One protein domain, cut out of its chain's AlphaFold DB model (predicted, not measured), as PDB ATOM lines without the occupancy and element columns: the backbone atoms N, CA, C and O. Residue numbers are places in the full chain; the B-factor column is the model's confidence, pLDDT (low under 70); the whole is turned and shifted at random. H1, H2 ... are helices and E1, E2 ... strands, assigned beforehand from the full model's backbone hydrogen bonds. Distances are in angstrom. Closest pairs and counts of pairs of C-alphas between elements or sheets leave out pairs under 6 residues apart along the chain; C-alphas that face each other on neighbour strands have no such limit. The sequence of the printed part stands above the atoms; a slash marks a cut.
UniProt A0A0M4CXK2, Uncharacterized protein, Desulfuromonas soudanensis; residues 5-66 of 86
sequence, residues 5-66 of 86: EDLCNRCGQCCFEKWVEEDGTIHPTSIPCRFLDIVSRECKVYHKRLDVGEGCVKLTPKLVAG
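This is residues 5 to 66 of the 86 residues of an uncharacterized protein of Desulfuromonas soudanensis (UniProt A0A0M4CXK2). With little regular structure, the domain is one hairpin of two strands, E1 and E2, at the start of a long looping stretch, residues 33 to 60, and a short helix, H1, sticks out at the end of the printed part. The printed part has 62 residues, with E1, E2 and H1 in that order; the sheet E1 - E2 is antiparallel. The class is mixed, with only 18 residues in named elements. The whole is compact, radius of gyration of the C-alphas 12.0 A, spanning 33 by 25 by 20 A.

E1, residues 16 to 20, begins at C-alpha 16 (154.889, -32.765, 154.474) and is 12.9 A long. E2, residues 26 to 32, is 15.7 A long. H1, residues 61 to 66, is 9.0 A long and ends at C-alpha 66 (167.087, -19.024, 152.045).

E1 and E2 form a hairpin with a tight link, their directions at 148 degrees. N 19 and O 27 are 2.9 A apart, within hydrogen-bond range. H1 and E1 are apart; H1 stands free. In H1, 1 of 2 O i to N i+4 pairs is within range.

The farthest C-alphas, of Asp 23 and Ser 40, are 34.2 A apart. The printed part has no cut. The link E2 to H1 is long, 28 residues. No printed residue is under 70 in pLDDT.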
ATOM      1  N   GLU A   5     173.928 -35.343 151.589       89.00
ATOM      2  CA  GLU A   5     172.771 -36.187 151.901       89.00
ATOM      3  C   GLU A   5     172.935 -36.989 153.207       89.00
ATOM      4  O   GLU A   5     171.927 -37.340 153.825       89.00
ATOM      5  N   ASP A   6     174.171 -37.225 153.671       89.50
ATOM      6  CA  ASP A   6     174.451 -37.907 154.946       89.50
ATOM      7  C   ASP A   6     174.090 -37.036 156.155       89.50
ATOM      8  O   ASP A   6     173.919 -37.541 157.263       89.50
ATOM      9  N   LEU A   7     173.944 -35.720 155.957       90.62
ATOM     10  CA  LEU A   7     173.476 -34.819 157.007       90.62
ATOM     11  C   LEU A   7     172.010 -35.068 157.363       90.62
ATOM     12  O   LEU A   7     171.577 -34.707 158.454       90.62
ATOM     13  N   CYS A   8     171.217 -35.662 156.469       90.88
ATOM     14  CA  CYS A   8     169.804 -35.871 156.732       90.88
ATOM     15  C   CYS A   8     169.576 -36.920 157.826       90.88
ATOM     16  O   CYS A   8     169.763 -38.114 157.609       90.88
ATOM     17  N   ASN A   9     169.022 -36.483 158.958       90.12
ATOM     18  CA  ASN A   9     168.618 -37.340 160.078       90.12
ATOM     19  C   ASN A   9     167.288 -38.096 159.862       90.12
ATOM     20  O   ASN A   9     166.744 -38.642 160.816       90.12
ATOM     21  N   ARG A  10     166.737 -38.095 158.639       90.25
ATOM     22  CA  ARG A  10     165.488 -38.794 158.274       90.25
ATOM     23  C   ARG A  10     164.268 -38.431 159.137       90.25
ATOM     24  O   ARG A  10     163.353 -39.229 159.262       90.25
ATOM     25  N   CYS A  11     164.191 -37.197 159.643       91.44
ATOM     26  CA  CYS A  11     163.094 -36.735 160.510       91.44
ATOM     27  C   CYS A  11     161.701 -36.621 159.846       91.44
ATOM     28  O   CYS A  11     160.713 -36.333 160.529       91.44
ATOM     29  N   GLY A  12     161.615 -36.734 158.516       91.56
ATOM     30  CA  GLY A  12     160.361 -36.650 157.756       91.56
ATOM     31  C   GLY A  12     159.736 -35.254 157.649       91.56
ATOM     32  O   GLY A  12     158.775 -35.088 156.907       91.56
ATOM     33  N   GLN A  13     160.275 -34.223 158.313       90.44
ATOM     34  CA  GLN A  13     159.692 -32.868 158.320       90.44
ATOM     35  C   GLN A  13     159.595 -32.247 156.915       90.44
ATOM     36  O   GLN A  13     158.641 -31.539 156.608       90.44
ATOM     37  N   CYS A  14     160.542 -32.539 156.019       92.25
ATOM     38  CA  CYS A  14     160.478 -32.056 154.638       92.25
ATOM     39  C   CYS A  14     159.450 -32.796 153.764       92.25
ATOM     40  O   CYS A  14     159.138 -32.300 152.680       92.25
ATOM     41  N   CYS A  15     158.928 -33.939 154.226       94.50
ATOM     42  CA  CYS A  15     157.994 -34.804 153.500       94.50
ATOM     43  C   CYS A  15     156.522 -34.425 153.716       94.50
ATOM     44  O   CYS A  15     155.647 -35.164 153.282       94.50
ATOM     45  N   PHE A  16     156.238 -33.316 154.396       93.50
ATOM     46  CA  PHE A  16     154.889 -32.765 154.474       93.50
ATOM     47  C   PHE A  16     154.625 -31.822 153.302       93.50
ATOM     48  O   PHE A  16     155.541 -31.129 152.828       93.50
ATOM     49  N   GLU A  17     153.373 -31.801 152.857       93.06
ATOM     50  CA  GLU A  17     152.889 -30.893 151.823       93.06
ATOM     51  C   GLU A  17     153.113 -29.443 152.243       93.06
ATOM     52  O   GLU A  17     153.055 -29.094 153.431       93.06
ATOM     53  N   LYS A  18     153.389 -28.600 151.254       91.38
ATOM     54  CA  LYS A  18     153.650 -27.177 151.451       91.38
ATOM     55  C   LYS A  18     152.697 -26.387 150.586       91.38
ATOM     56  O   LYS A  18     152.569 -26.663 149.397       91.38
ATOM     57  N   TRP A  19     152.067 -25.394 151.186       93.25
ATOM     58  CA  TRP A  19     151.285 -24.419 150.452       93.25
ATOM     59  C   TRP A  19     152.153 -23.199 150.158       93.25
ATOM     60  O   TRP A  19     152.962 -22.797 150.996       93.25
ATOM     61  N   VAL A  20     152.023 -22.661 148.949       92.19
ATOM     62  CA  VAL A  20     152.769 -21.489 148.492       92.19
ATOM     63  C   VAL A  20     151.766 -20.376 148.230       92.19
ATOM     64  O   VAL A  20     150.805 -20.583 147.488       92.19
ATOM     65  N   GLU A  21     151.985 -19.227 148.857       94.38
ATOM     66  CA  GLU A  21     151.181 -18.022 148.656       94.38
ATOM     67  C   GLU A  21     151.624 -17.249 147.405       94.38
ATOM     68  O   GLU A  21     152.667 -17.527 146.808       94.38
ATOM     69  N   GLU A  22     150.825 -16.263 146.995       94.94
ATOM     70  CA  GLU A  22     151.084 -15.451 145.795       94.94
ATOM     71  C   GLU A  22     152.403 -14.664 145.872       94.94
ATOM     72  O   GLU A  22     153.033 -14.408 144.847       94.94
ATOM     73  N   ASP A  23     152.851 -14.317 147.080       92.88
ATOM     74  CA  ASP A  23     154.117 -13.625 147.342       92.88
ATOM     75  C   ASP A  23     155.335 -14.572 147.419       92.88
ATOM     76  O   ASP A  23     156.471 -14.120 147.577       92.88
ATOM     77  N   GLY A  24     155.116 -15.886 147.291       88.75
ATOM     78  CA  GLY A  24     156.147 -16.915 147.401       88.75
ATOM     79  C   GLY A  24     156.427 -17.397 148.827       88.75
ATOM     80  O   GLY A  24     157.357 -18.189 149.021       88.75
ATOM     81  N   THR A  25     155.649 -16.970 149.824       90.50
ATOM     82  CA  THR A  25     155.732 -17.497 151.190       90.50
ATOM     83  C   THR A  25     155.304 -18.964 151.216       90.50
ATOM     84  O   THR A  25     154.313 -19.356 150.603       90.50
ATOM     85  N   ILE A  26     156.081 -19.803 151.909       91.94
ATOM     86  CA  ILE A  26     155.865 -21.253 151.959       91.94
ATOM     87  C   ILE A  26     155.442 -21.659 153.367       91.94
ATOM     88  O   ILE A  26     156.222 -21.524 154.312       91.94
ATOM     89  N   HIS A  27     154.257 -22.253 153.471       91.12
ATOM     90  CA  HIS A  27     153.693 -22.755 154.719       91.12
ATOM     91  C   HIS A  27     153.724 -24.285 154.752       91.12
ATOM     92  O   HIS A  27     153.159 -24.927 153.861       91.12
ATOM     93  N   PRO A  28     154.373 -24.907 155.754       90.88
ATOM     94  CA  PRO A  28     154.268 -26.344 155.954       90.88
ATOM     95  C   PRO A  28     152.859 -26.709 156.436       90.88
ATOM     96  O   PRO A  28     152.250 -25.989 157.224       90.88
ATOM     97  N   THR A  29     152.356 -27.858 155.999       92.81
ATOM     98  CA  THR A  29     151.063 -28.394 156.444       92.81
ATOM     99  C   THR A  29     151.252 -29.647 157.304       92.81
ATOM    100  O   THR A  29     152.350 -30.192 157.407       92.81
ATOM    101  N   SER A  30     150.174 -30.140 157.917       92.88
ATOM    102  CA  SER A  30     150.152 -31.431 158.618       92.88
ATOM    103  C   SER A  30     149.846 -32.620 157.698       92.88
ATOM    104  O   SER A  30     149.680 -33.740 158.182       92.88
ATOM    105  N   ILE A  31     149.774 -32.401 156.380       94.62
ATOM    106  CA  ILE A  31     149.442 -33.438 155.401       94.62
ATOM    107  C   ILE A  31     150.737 -34.137 154.963       94.62
ATOM    108  O   ILE A  31     151.614 -33.489 154.386       94.62
ATOM    109  N   PRO A  32     150.905 -35.440 155.247       94.69
ATOM    110  CA  PRO A  32     152.089 -36.177 154.830       94.69
ATOM    111  C   PRO A  32     152.040 -36.502 153.329       94.69
ATOM    112  O   PRO A  32     150.989 -36.869 152.804       94.69
ATOM    113  N   CYS A  33     153.193 -36.468 152.657       94.94
ATOM    114  CA  CYS A  33     153.365 -37.075 151.334       94.94
ATOM    115  C   CYS A  33     153.027 -38.572 151.395       94.94
ATOM    116  O   CYS A  33     153.287 -39.248 152.395       94.94
ATOM    117  N   ARG A  34     152.549 -39.133 150.280       94.44
ATOM    118  CA  ARG A  34     152.172 -40.552 150.165       94.44
ATOM    119  C   ARG A  34     153.277 -41.556 150.523       94.44
ATOM    120  O   ARG A  34     152.983 -42.723 150.775       94.44
ATOM    121  N   PHE A  35     154.547 -41.143 150.478       95.44
ATOM    122  CA  PHE A  35     155.699 -41.999 150.779       95.44
ATOM    123  C   PHE A  35     156.273 -41.797 152.183       95.44
ATOM    124  O   PHE A  35     157.234 -42.486 152.538       95.44
ATOM    125  N   LEU A  36     155.726 -40.868 152.970       95.94
ATOM    126  CA  LEU A  36     156.101 -40.715 154.367       95.94
ATOM    127  C   LEU A  36     155.430 -41.812 155.192       95.94
ATOM    128  O   LEU A  36     154.209 -41.953 155.211       95.94
ATOM    129  N   ASP A  37     156.237 -42.586 155.903       94.88
ATOM    130  CA  ASP A  37     155.744 -43.433 156.971       94.88
ATOM    131  C   ASP A  37     155.563 -42.589 158.236       94.88
ATOM    132  O   ASP A  37     156.537 -42.154 158.839       94.88
ATOM    133  N   ILE A  38     154.325 -42.312 158.640       92.06
ATOM    134  CA  ILE A  38     154.065 -41.414 159.777       92.06
ATOM    135  C   ILE A  38     154.429 -42.023 161.139       92.06
ATOM    136  O   ILE A  38     154.574 -41.282 162.108       92.06
ATOM    137  N   VAL A  39     154.586 -43.350 161.220       91.69
ATOM    138  CA  VAL A  39     154.933 -44.047 162.467       91.69
ATOM    139  C   VAL A  39     156.437 -43.966 162.704       91.69
ATOM    140  O   VAL A  39     156.874 -43.513 163.757       91.69
ATOM    141  N   SER A  40     157.234 -44.358 161.709       92.50
ATOM    142  CA  SER A  40     158.704 -44.271 161.771       92.50
ATOM    143  C   SER A  40     159.245 -42.869 161.465       92.50
ATOM    144  O   SER A  40     160.380 -42.558 161.811       92.50
ATOM    145  N   ARG A  41     158.423 -42.005 160.855       91.81
ATOM    146  CA  ARG A  41     158.774 -40.683 160.302       91.81
ATOM    147  C   ARG A  41     159.763 -40.733 159.134       91.81
ATOM    148  O   ARG A  41     160.323 -39.704 158.760       91.81
ATOM    149  N   GLU A  42     159.932 -41.892 158.507       92.62
ATOM    150  CA  GLU A  42     160.894 -42.088 157.427       92.62
ATOM    151  C   GLU A  42     160.240 -42.051 156.039       92.62
ATOM    152  O   GLU A  42     159.130 -42.536 155.811       92.62
ATOM    153  N   CYS A  43     160.955 -41.489 155.064       94.44
ATOM    154  CA  CYS A  43     160.535 -41.528 153.666       94.44
ATOM    155  C   CYS A  43     160.922 -42.874 153.040       94.44
ATOM    156  O   CYS A  43     162.107 -43.169 152.865       94.44
ATOM    157  N   LYS A  44     159.919 -43.644 152.605       94.12
ATOM    158  CA  LYS A  44     160.088 -44.988 152.016       94.12
ATOM    159  C   LYS A  44     160.889 -44.992 150.712       94.12
ATOM    160  O   LYS A  44     161.410 -46.023 150.301       94.12
ATOM    161  N   VAL A  45     160.987 -43.841 150.048       94.56
ATOM    162  CA  VAL A  45     161.622 -43.692 148.731       94.56
ATOM    163  C   VAL A  45     162.696 -42.608 148.708       94.56
ATOM    164  O   VAL A  45     163.012 -42.087 147.646       94.56
ATOM    165  N   TYR A  46     163.292 -42.266 149.854       92.88
ATOM    166  CA  TYR A  46     164.195 -41.113 149.971       92.88
ATOM    167  C   TYR A  46     165.303 -41.051 148.904       92.88
ATOM    168  O   TYR A  46     165.607 -39.974 148.393       92.88
ATOM    169  N   HIS A  47     165.901 -42.197 148.559       91.88
ATOM    170  CA  HIS A  47     166.993 -42.299 147.582       91.88
ATOM    171  C   HIS A  47     166.572 -41.929 146.150       91.88
ATOM    172  O   HIS A  47     167.417 -41.535 145.359       91.88
ATOM    173  N   LYS A  48     165.277 -42.026 145.836       93.81
ATOM    174  CA  LYS A  48     164.674 -41.715 144.530       93.81
ATOM    175  C   LYS A  48     163.553 -40.678 144.634       93.81
ATOM    176  O   LYS A  48     162.680 -40.588 143.781       93.81
ATOM    177  N   ARG A  49     163.524 -39.907 145.727       93.69
ATOM    178  CA  ARG A  49     162.418 -38.986 146.053       93.69
ATOM    179  C   ARG A  49     162.205 -37.897 144.998       93.69
ATOM    180  O   ARG A  49     161.103 -37.387 144.861       93.69
ATOM    181  N   LEU A  50     163.259 -37.553 144.262       93.12
ATOM    182  CA  LEU A  50     163.199 -36.576 143.175       93.12
ATOM    183  C   LEU A  50     162.584 -37.171 141.896       93.12
ATOM    184  O   LEU A  50     162.104 -36.419 141.058       93.12
ATOM    185  N   ASP A  51     162.542 -38.501 141.778       94.25
ATOM    186  CA  ASP A  51     162.069 -39.216 140.586       94.25
ATOM    187  C   ASP A  51     160.594 -39.634 140.688       94.25
ATOM    188  O   ASP A  51     159.957 -39.946 139.687       94.25
ATOM    189  N   VAL A  52     160.029 -39.658 141.902       91.38
ATOM    190  CA  VAL A  52     158.659 -40.151 142.154       91.38
ATOM    191  C   VAL A  52     157.558 -39.108 141.926       91.38
ATOM    192  O   VAL A  52     156.386 -39.444 142.057       91.38
ATOM    193  N   GLY A  53     157.912 -37.863 141.586       84.44
ATOM    194  CA  GLY A  53     156.953 -36.834 141.155       84.44
ATOM    195  C   GLY A  53     156.198 -36.080 142.261       84.44
ATOM    196  O   GLY A  53     155.329 -35.279 141.945       84.44
ATOM    197  N   GLU A  54     156.541 -36.261 143.538       87.38
ATOM    198  CA  GLU A  54     155.843 -35.634 144.687       87.38
ATOM    199  C   GLU A  54     156.360 -34.221 145.024       87.38
ATOM    200  O   GLU A  54     156.422 -33.830 146.187       87.38
ATOM    201  N   GLY A  55     156.864 -33.476 144.036       87.00
ATOM    202  CA  GLY A  55     157.389 -32.122 144.269       87.00
ATOM    203  C   GLY A  55     158.560 -32.047 145.263       87.00
ATOM    204  O   GLY A  55     158.839 -30.986 145.823       87.00
ATOM    205  N   CYS A  56     159.259 -33.160 145.510       92.38
ATOM    206  CA  CYS A  56     160.420 -33.174 146.391       92.38
ATOM    207  C   CYS A  56     161.512 -32.252 145.844       92.38
ATOM    208  O   CYS A  56     161.916 -32.353 144.687       92.38
ATOM    209  N   VAL A  57     162.044 -31.390 146.707       90.38
ATOM    210  CA  VAL A  57     163.120 -30.466 146.343       90.38
ATOM    211  C   VAL A  57     164.473 -31.000 146.793       90.38
ATOM    212  O   VAL A  57     164.626 -31.546 147.891       90.38
ATOM    213  N   LYS A  58     165.492 -30.809 145.951       91.31
ATOM    214  CA  LYS A  58     166.877 -31.068 146.338       91.31
ATOM    215  C   LYS A  58     167.340 -29.947 147.264       91.31
ATOM    216  O   LYS A  58     167.636 -28.839 146.820       91.31
ATOM    217  N   LEU A  59     167.398 -30.243 148.559       92.00
ATOM    218  CA  LEU A  59     167.978 -29.342 149.546       92.00
ATOM    219  C   LEU A  59     169.455 -29.173 149.213       92.00
ATOM    220  O   LEU A  59     170.197 -30.140 149.224       92.00
ATOM    221  N   THR A  60     169.867 -27.960 148.871       92.06
ATOM    222  CA  THR A  60     171.275 -27.587 148.676       92.06
ATOM    223  C   THR A  60     171.660 -26.579 149.754       92.06
ATOM    224  O   THR A  60     170.765 -25.895 150.254       92.06
ATOM    225  N   PRO A  61     172.951 -26.402 150.091       90.94
ATOM    226  CA  PRO A  61     173.363 -25.401 151.079       90.94
ATOM    227  C   PRO A  61     172.803 -24.001 150.779       90.94
ATOM    228  O   PRO A  61     172.299 -23.322 151.670       90.94
ATOM    229  N   LYS A  62     172.807 -23.607 149.497       91.12
ATOM    230  CA  LYS A  62     172.256 -22.329 149.029       91.12
ATOM    231  C   LYS A  62     170.744 -22.232 149.244       91.12
ATOM    232  O   LYS A  62     170.265 -21.196 149.683       91.12
ATOM    233  N   LEU A  63     170.002 -23.299 148.936       90.75
ATOM    234  CA  LEU A  63     168.553 -23.332 149.144       90.75
ATOM    235  C   LEU A  63     168.216 -23.296 150.638       90.75
ATOM    236  O   LEU A  63     167.383 -22.505 151.060       90.75
ATOM    237  N   VAL A  64     168.893 -24.118 151.443       92.50
ATOM    238  CA  VAL A  64     168.642 -24.239 152.886       92.50
ATOM    239  C   VAL A  64     168.861 -22.916 153.620       92.50
ATOM    240  O   VAL A  64     168.098 -22.608 154.531       92.50
ATOM    241  N   ALA A  65     169.836 -22.113 153.186       89.94
ATOM    242  CA  ALA A  65     170.091 -20.787 153.745       89.94
ATOM    243  C   ALA A  65     168.967 -19.764 153.480       89.94
ATOM    244  O   ALA A  65     168.872 -18.782 154.209       89.94
ATOM    245  N   GLY A  66     168.139 -19.969 152.448       88.00
ATOM    246  CA  GLY A  66     167.087 -19.024 152.045       88.00
ATOM    247  C   GLY A  66     165.652 -19.498 152.289       88.00
ATOM    248  O   GLY A  66     164.728 -18.692 152.237       88.00
TER     249      GLY A  66